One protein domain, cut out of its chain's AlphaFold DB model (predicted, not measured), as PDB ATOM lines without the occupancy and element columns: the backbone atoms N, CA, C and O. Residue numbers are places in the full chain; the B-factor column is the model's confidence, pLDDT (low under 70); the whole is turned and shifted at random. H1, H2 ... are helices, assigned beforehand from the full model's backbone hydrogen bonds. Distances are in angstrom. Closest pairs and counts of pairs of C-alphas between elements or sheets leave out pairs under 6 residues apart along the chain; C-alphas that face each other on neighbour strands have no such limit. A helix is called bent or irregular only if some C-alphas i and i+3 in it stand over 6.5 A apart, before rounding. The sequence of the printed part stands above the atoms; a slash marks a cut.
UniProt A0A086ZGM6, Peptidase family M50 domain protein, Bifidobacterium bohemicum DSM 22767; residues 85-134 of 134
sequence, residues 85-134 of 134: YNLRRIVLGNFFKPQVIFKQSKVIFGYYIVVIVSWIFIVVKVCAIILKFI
ATOM      1  N   TYR A  85     203.256 201.703 168.131       80.50
ATOM      2  CA  TYR A  85     203.185 201.317 169.552       80.50
ATOM      3  C   TYR A  85     202.120 200.247 169.858       80.50
ATOM      4  O   TYR A  85     202.190 199.554 170.870       80.50
ATOM      5  N   ASN A  86     201.162 200.037 168.948       83.25
ATOM      6  CA  ASN A  86     200.124 199.006 169.068       83.25
ATOM      7  C   ASN A  86     200.418 197.738 168.244       83.25
ATOM      8  O   ASN A  86     199.533 196.893 168.110       83.25
ATOM      9  N   LEU A  87     201.636 197.578 167.706       83.25
ATOM     10  CA  LEU A  87     201.992 196.518 166.749       83.25
ATOM     11  C   LEU A  87     201.571 195.121 167.225       83.25
ATOM     12  O   LEU A  87     200.873 194.399 166.513       83.25
ATOM     13  N   ARG A  88     201.907 194.769 168.471       83.00
ATOM     14  CA  ARG A  88     201.521 193.482 169.065       83.00
ATOM     15  C   ARG A  88     200.012 193.330 169.186       83.00
ATOM     16  O   ARG A  88     199.486 192.278 168.850       83.00
ATOM     17  N   ARG A  89     199.311 194.359 169.670       85.12
ATOM     18  CA  ARG A  89     197.852 194.314 169.848       85.12
ATOM     19  C   ARG A  89     197.148 194.102 168.509       85.12
ATOM     20  O   ARG A  89     196.214 193.311 168.438       85.12
ATOM     21  N   ILE A  90     197.628 194.764 167.458       85.50
ATOM     22  CA  ILE A  90     197.113 194.618 166.093       85.50
ATOM     23  C   ILE A  90     197.329 193.187 165.590       85.50
ATOM     24  O   ILE A  90     196.387 192.558 165.108       85.50
ATOM     25  N   VAL A  91     198.549 192.667 165.734       85.44
ATOM     26  CA  VAL A  91     198.942 191.345 165.229       85.44
ATOM     27  C   VAL A  91     198.287 190.200 165.997       85.44
ATOM     28  O   VAL A  91     197.756 189.289 165.373       85.44
ATOM     29  N   LEU A  92     198.250 190.258 167.330       84.88
ATOM     30  CA  LEU A  92     197.589 189.239 168.150       84.88
ATOM     31  C   LEU A  92     196.063 189.293 168.010       84.88
ATOM     32  O   LEU A  92     195.424 188.254 167.879       84.88
ATOM     33  N   GLY A  93     195.472 190.493 167.984       86.69
ATOM     34  CA  GLY A  93     194.022 190.657 167.837       86.69
ATOM     35  C   GLY A  93     193.487 190.197 166.477       86.69
ATOM     36  O   GLY A  93     192.326 189.813 166.368       86.69
ATOM     37  N   ASN A  94     194.338 190.192 165.447       87.00
ATOM     38  CA  ASN A  94     194.000 189.745 164.098       87.00
ATOM     39  C   ASN A  94     194.792 188.503 163.674       87.00
ATOM     40  O   ASN A  94     194.935 188.259 162.478       87.00
ATOM     41  N   PHE A  95     195.290 187.709 164.628       86.31
ATOM     42  CA  PHE A  95     196.203 186.599 164.343       86.31
ATOM     43  C   PHE A  95     195.630 185.604 163.322       86.31
ATOM     44  O   PHE A  95     196.307 185.211 162.383       86.31
ATOM     45  N   PHE A  96     194.342 185.270 163.431       89.19
ATOM     46  CA  PHE A  96     193.651 184.375 162.493       89.19
ATOM     47  C   PHE A  96     193.092 185.082 161.246       89.19
ATOM     48  O   PHE A  96     192.407 184.468 160.432       89.19
ATOM     49  N   LYS A  97     193.346 186.384 161.088       90.88
ATOM     50  CA  LYS A  97     192.822 187.226 160.002       90.88
ATOM     51  C   LYS A  97     193.969 187.955 159.280       90.88
ATOM     52  O   LYS A  97     193.998 189.189 159.266       90.88
ATOM     53  N   PRO A  98     194.888 187.229 158.610       86.94
ATOM     54  CA  PRO A  98     196.053 187.820 157.938       86.94
ATOM     55  C   PRO A  98     195.682 188.874 156.889       86.94
ATOM     56  O   PRO A  98     196.408 189.846 156.696       86.94
ATOM     57  N   GLN A  99     194.524 188.718 156.241       89.75
ATOM     58  CA  GLN A  99     194.019 189.663 155.243       89.75
ATOM     59  C   GLN A  99     193.769 191.060 155.828       89.75
ATOM     60  O   GLN A  99     193.978 192.058 155.142       89.75
ATOM     61  N   VAL A 100     193.338 191.142 157.092       89.81
ATOM     62  CA  VAL A 100     193.105 192.417 157.788       89.81
ATOM     63  C   VAL A 100     194.437 193.117 158.051       89.81
ATOM     64  O   VAL A 100     194.570 194.309 157.786       89.81
ATOM     65  N   ILE A 101     195.447 192.358 158.480       87.44
ATOM     66  CA  ILE A 101     196.798 192.868 158.748       87.44
ATOM     67  C   ILE A 101     197.457 193.371 157.456       87.44
ATOM     68  O   ILE A 101     198.014 194.468 157.429       87.44
ATOM     69  N   PHE A 102     197.352 192.597 156.371       89.81
ATOM     70  CA  PHE A 102     197.917 192.958 155.070       89.81
ATOM     71  C   PHE A 102     197.326 194.255 154.512       89.81
ATOM     72  O   PHE A 102     198.063 195.108 154.017       89.81
ATOM     73  N   LYS A 103     196.004 194.430 154.633       89.56
ATOM     74  CA  LYS A 103     195.313 195.654 154.205       89.56
ATOM     75  C   LYS A 103     195.718 196.881 155.023       89.56
ATOM     76  O   LYS A 103     195.631 197.990 154.512       89.56
ATOM     77  N   GLN A 104     196.144 196.694 156.271       87.38
ATOM     78  CA  GLN A 104     196.495 197.797 157.158       87.38
ATOM     79  C   GLN A 104     197.888 198.363 156.867       87.38
ATOM     80  O   GLN A 104     198.052 199.578 156.794       87.38
ATOM     81  N   SER A 105     198.904 197.505 156.725       88.50
ATOM     82  CA  SER A 105     200.259 197.928 156.352       88.50
ATOM     83  C   SER A 105     201.148 196.739 155.996       88.50
ATOM     84  O   SER A 105     201.175 195.728 156.702       88.50
ATOM     85  N   LYS A 106     201.978 196.909 154.957       88.19
ATOM     86  CA  LYS A 106     203.017 195.936 154.574       88.19
ATOM     87  C   LYS A 106     204.027 195.688 155.699       88.19
ATOM     88  O   LYS A 106     204.481 194.563 155.870       88.19
ATOM     89  N   VAL A 107     204.344 196.715 156.489       86.62
ATOM     90  CA  VAL A 107     205.292 196.624 157.613       86.62
ATOM     91  C   VAL A 107     204.722 195.756 158.737       86.62
ATOM     92  O   VAL A 107     205.397 194.858 159.237       86.62
ATOM     93  N   ILE A 108     203.455 195.979 159.099       87.62
ATOM     94  CA  ILE A 108     202.764 195.193 160.133       87.62
ATOM     95  C   ILE A 108     202.622 193.738 159.675       87.62
ATOM     96  O   ILE A 108     202.828 192.815 160.462       87.62
ATOM     97  N   PHE A 109     202.331 193.526 158.392       88.50
ATOM     98  CA  PHE A 109     202.283 192.191 157.812       88.50
ATOM     99  C   PHE A 109     203.647 191.485 157.826       88.50
ATOM    100  O   PHE A 109     203.717 190.305 158.164       88.50
ATOM    101  N   GLY A 110     204.737 192.204 157.549       87.12
ATOM    102  CA  GLY A 110     206.097 191.682 157.702       87.12
ATOM    103  C   GLY A 110     206.379 191.223 159.136       87.12
ATOM    104  O   GLY A 110     206.844 190.104 159.344       87.12
ATOM    105  N   TYR A 111     206.012 192.032 160.135       87.19
ATOM    106  CA  TYR A 111     206.110 191.631 161.542       87.19
ATOM    107  C   TYR A 111     205.247 190.399 161.860       87.19
ATOM    108  O   TYR A 111     205.711 189.488 162.540       87.19
ATOM    109  N   TYR A 112     204.022 190.321 161.332       87.38
ATOM    110  CA  TYR A 112     203.156 189.145 161.476       87.38
ATOM    111  C   TYR A 112     203.805 187.863 160.925       87.38
ATOM    112  O   TYR A 112     203.769 186.831 161.596       87.38
ATOM    113  N   ILE A 113     204.461 187.929 159.760       88.38
ATOM    114  CA  ILE A 113     205.215 186.792 159.203       88.38
ATOM    115  C   ILE A 113     206.344 186.382 160.151       88.38
ATOM    116  O   ILE A 113     206.474 185.198 160.463       88.38
ATOM    117  N   VAL A 114     207.134 187.344 160.642       86.25
ATOM    118  CA  VAL A 114     208.221 187.068 161.597       86.25
ATOM    119  C   VAL A 114     207.678 186.365 162.838       86.25
ATOM    120  O   VAL A 114     208.261 185.374 163.276       86.25
ATOM    121  N   VAL A 115     206.541 186.817 163.372       85.12
ATOM    122  CA  VAL A 115     205.878 186.181 164.518       85.12
ATOM    123  C   VAL A 115     205.497 184.731 164.206       85.12
ATOM    124  O   VAL A 115     205.836 183.848 164.990       85.12
ATOM    125  N   ILE A 116     204.860 184.455 163.063       87.75
ATOM    126  CA  ILE A 116     204.485 183.083 162.678       87.75
ATOM    127  C   ILE A 116     205.707 182.181 162.543       87.75
ATOM    128  O   ILE A 116     205.736 181.106 163.139       87.75
ATOM    129  N   VAL A 117     206.715 182.607 161.778       87.88
ATOM    130  CA  VAL A 117     207.934 181.816 161.551       87.88
ATOM    131  C   VAL A 117     208.598 181.486 162.884       87.88
ATOM    132  O   VAL A 117     209.016 180.353 163.121       87.88
ATOM    133  N   SER A 118     208.624 182.463 163.784       83.69
ATOM    134  CA  SER A 118     209.206 182.303 165.107       83.69
ATOM    135  C   SER A 118     208.418 181.319 165.985       83.69
ATOM    136  O   SER A 118     209.033 180.530 166.700       83.69
ATOM    137  N   TRP A 119     207.083 181.314 165.907       84.50
ATOM    138  CA  TRP A 119     206.233 180.326 166.584       84.50
ATOM    139  C   TRP A 119     206.426 178.920 166.031       84.50
ATOM    140  O   TRP A 119     206.623 177.982 166.803       84.50
ATOM    141  N   ILE A 120     206.420 178.773 164.703       88.50
ATOM    142  CA  ILE A 120     206.655 177.488 164.036       88.50
ATOM    143  C   ILE A 120     208.007 176.924 164.468       88.50
ATOM    144  O   ILE A 120     208.094 175.756 164.838       88.50
ATOM    145  N   PHE A 121     209.050 177.755 164.487       86.88
ATOM    146  CA  PHE A 121     210.380 177.329 164.908       86.88
ATOM    147  C   PHE A 121     210.400 176.801 166.349       86.88
ATOM    148  O   PHE A 121     210.960 175.732 166.595       86.88
ATOM    149  N   ILE A 122     209.762 177.506 167.292       85.00
ATOM    150  CA  ILE A 122     209.659 177.053 168.689       85.00
ATOM    151  C   ILE A 122     208.897 175.729 168.769       85.00
ATOM    152  O   ILE A 122     209.395 174.790 169.386       85.00
ATOM    153  N   VAL A 123     207.732 175.628 168.124       87.94
ATOM    154  CA  VAL A 123     206.906 174.411 168.143       87.94
ATOM    155  C   VAL A 123     207.684 173.224 167.581       87.94
ATOM    156  O   VAL A 123     207.768 172.191 168.235       87.94
ATOM    157  N   VAL A 124     208.337 173.387 166.426       90.44
ATOM    158  CA  VAL A 124     209.168 172.339 165.812       90.44
ATOM    159  C   VAL A 124     210.296 171.908 166.748       90.44
ATOM    160  O   VAL A 124     210.527 170.710 166.912       90.44
ATOM    161  N   LYS A 125     210.990 172.854 167.391       86.44
ATOM    162  CA  LYS A 125     212.062 172.534 168.343       86.44
ATOM    163  C   LYS A 125     211.539 171.787 169.565       86.44
ATOM    164  O   LYS A 125     212.155 170.801 169.956       86.44
ATOM    165  N   VAL A 126     210.416 172.212 170.136       87.31
ATOM    166  CA  VAL A 126     209.793 171.543 171.287       87.31
ATOM    167  C   VAL A 126     209.338 170.133 170.909       87.31
ATOM    168  O   VAL A 126     209.692 169.185 171.604       87.31
ATOM    169  N   CYS A 127     208.645 169.963 169.781       91.38
ATOM    170  CA  CYS A 127     208.242 168.646 169.282       91.38
ATOM    171  C   CYS A 127     209.450 167.731 169.046       91.38
ATOM    172  O   CYS A 127     209.438 166.584 169.479       91.38
ATOM    173  N   ALA A 128     210.517 168.239 168.423       91.00
ATOM    174  CA  ALA A 128     211.743 167.474 168.200       91.00
ATOM    175  C   ALA A 128     212.442 167.063 169.506       91.00
ATOM    176  O   ALA A 128     213.094 166.025 169.545       91.00
ATOM    177  N   ILE A 129     212.330 167.867 170.566       90.38
ATOM    178  CA  ILE A 129     212.847 167.513 171.892       90.38
ATOM    179  C   ILE A 129     211.975 166.419 172.512       90.38
ATOM    180  O   ILE A 129     212.515 165.405 172.931       90.38
ATOM    181  N   ILE A 130     210.650 166.582 172.517       89.81
ATOM    182  CA  ILE A 130     209.709 165.593 173.073       89.81
ATOM    183  C   ILE A 130     209.881 164.230 172.390       89.81
ATOM    184  O   ILE A 130     209.985 163.220 173.074       89.81
ATOM    185  N   LEU A 131     209.998 164.205 171.059       91.25
ATOM    186  CA  LEU A 131     210.219 162.977 170.288       91.25
ATOM    187  C   LEU A 131     211.563 162.293 170.569       91.25
ATOM    188  O   LEU A 131     211.707 161.126 170.246       91.25
ATOM    189  N   LYS A 132     212.557 162.991 171.135       86.12
ATOM    190  CA  LYS A 132     213.806 162.355 171.592       86.12
ATOM    191  C   LYS A 132     213.666 161.674 172.953       86.12
ATOM    192  O   LYS A 132     214.557 160.921 173.328       86.12
ATOM    193  N   PHE A 133     212.621 162.007 173.709       75.94
ATOM    194  CA  PHE A 133     212.354 161.465 175.042       75.94
ATOM    195  C   PHE A 133     211.291 160.354 175.042       75.94
ATOM    196  O   PHE A 133     211.100 159.726 176.081       75.94
ATOM    197  N   ILE A 134     210.610 160.137 173.912       67.75
ATOM    198  CA  ILE A 134     209.704 159.007 173.651       67.75
ATOM    199  C   ILE A 134     210.503 157.924 172.931       67.75
ATOM    200  O   ILE A 134     210.365 156.747 173.324       67.75
TER     201      ILE A 134
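Overview. This is residues 85 to 134 of the 134 residues of the protein "Peptidase family M50 domain protein" of Bifidobacterium bohemicum DSM 22767 (UniProt A0A086ZGM6). What does the model look like at first sight? It is one long helix, H3, with a small head at its first end, where the two short helices H1 and H2 pack on residues 108 to 112 of H3. H2 and H3 make a lopsided helical hairpin, H1 crosses H3 steeply, and residues 117 to 134 stick out from the head as a long straight arm, of which 117 to 133 belong to H3. What is it built of? The printed part has 50 residues with three named helices, in the order H1, H2, H3 along the chain, and no named strand; its class is all helix. How spread out is it? It is loose, with a radius of gyration of the C-alphas of 14.1 A, and the C-alphas span 44 by 17 by 16 A, the arm making the length.

Along the chain. Where does the longest helix run? H3 holds residues 106 to 133, from Lys 106 to Phe 133, and measures 41.2 A from first to last C-alpha. It begins with C-alpha 106 at (203.017, 195.936, 154.574) and ends with C-alpha 133 at (212.354, 161.465, 175.042). Where are the two short helices? H2 holds residues 98 to 104, from Pro 98 to Gln 104, and H1 holds residues 87 to 93, from Leu 87 to Gly 93. Each measures 10.0 A from first to last C-alpha, and H1 begins with C-alpha 87 at (201.992, 196.518, 166.749). Is any helix bent? H1, H2 and H3 are not bent.

Arrangement. How does H2 stand to H3? H2 and H3 touch, and H3 does so with residues 108 to 112 alone; the closest C-alphas are those of Phe 102 and Phe 109, 5.2 A apart. They run opposite ways at a shallow tilt of 28 degrees and form a helical hairpin. How does H1 stand to H3? H1 and H3 only just touch, with 3 pairs of C-alphas within 8 A, and H3 again does so with residues 108 to 112 alone; the closest C-alphas are those of Val 91 and Tyr 112, 6.1 A apart. They run the same way at a steep tilt of 65 degrees. How do the two short helices stand to each other? H1 and H2 are close but not clearly touching, the closest C-alphas being those of Val 91 and Ile 101, 7.0 A apart. They run opposite ways at a steep tilt of 40 degrees. What do the backbone N and O atoms show? In H1, H2 and H3 every pair of O of residue i and N of residue i+4 is within hydrogen-bond range.

Size, cuts and confidence. How large is the whole? Its outline is a rod, and the two C-alphas farthest apart are those of Gln 104 and Ile 134, at 44.2 A. How large is the body without the stretch that stands free? Without residues 117 to 134 it has 32 residues, spans 18 by 17 by 17 A and has a radius of gyration of 7.9 A, 0.96 times that of a compact globule of as many residues. Are there cuts or long links? The printed part has no cut from residue 85 to residue 134, the chain's last residue. The links from H1 to H2, with 4 residues, and from H2 to H3, with 1 residue, are tight. Where is the model's confidence low? The mean pLDDT of the printed part is 86.7, and residue 134 is the one printed residue under 70.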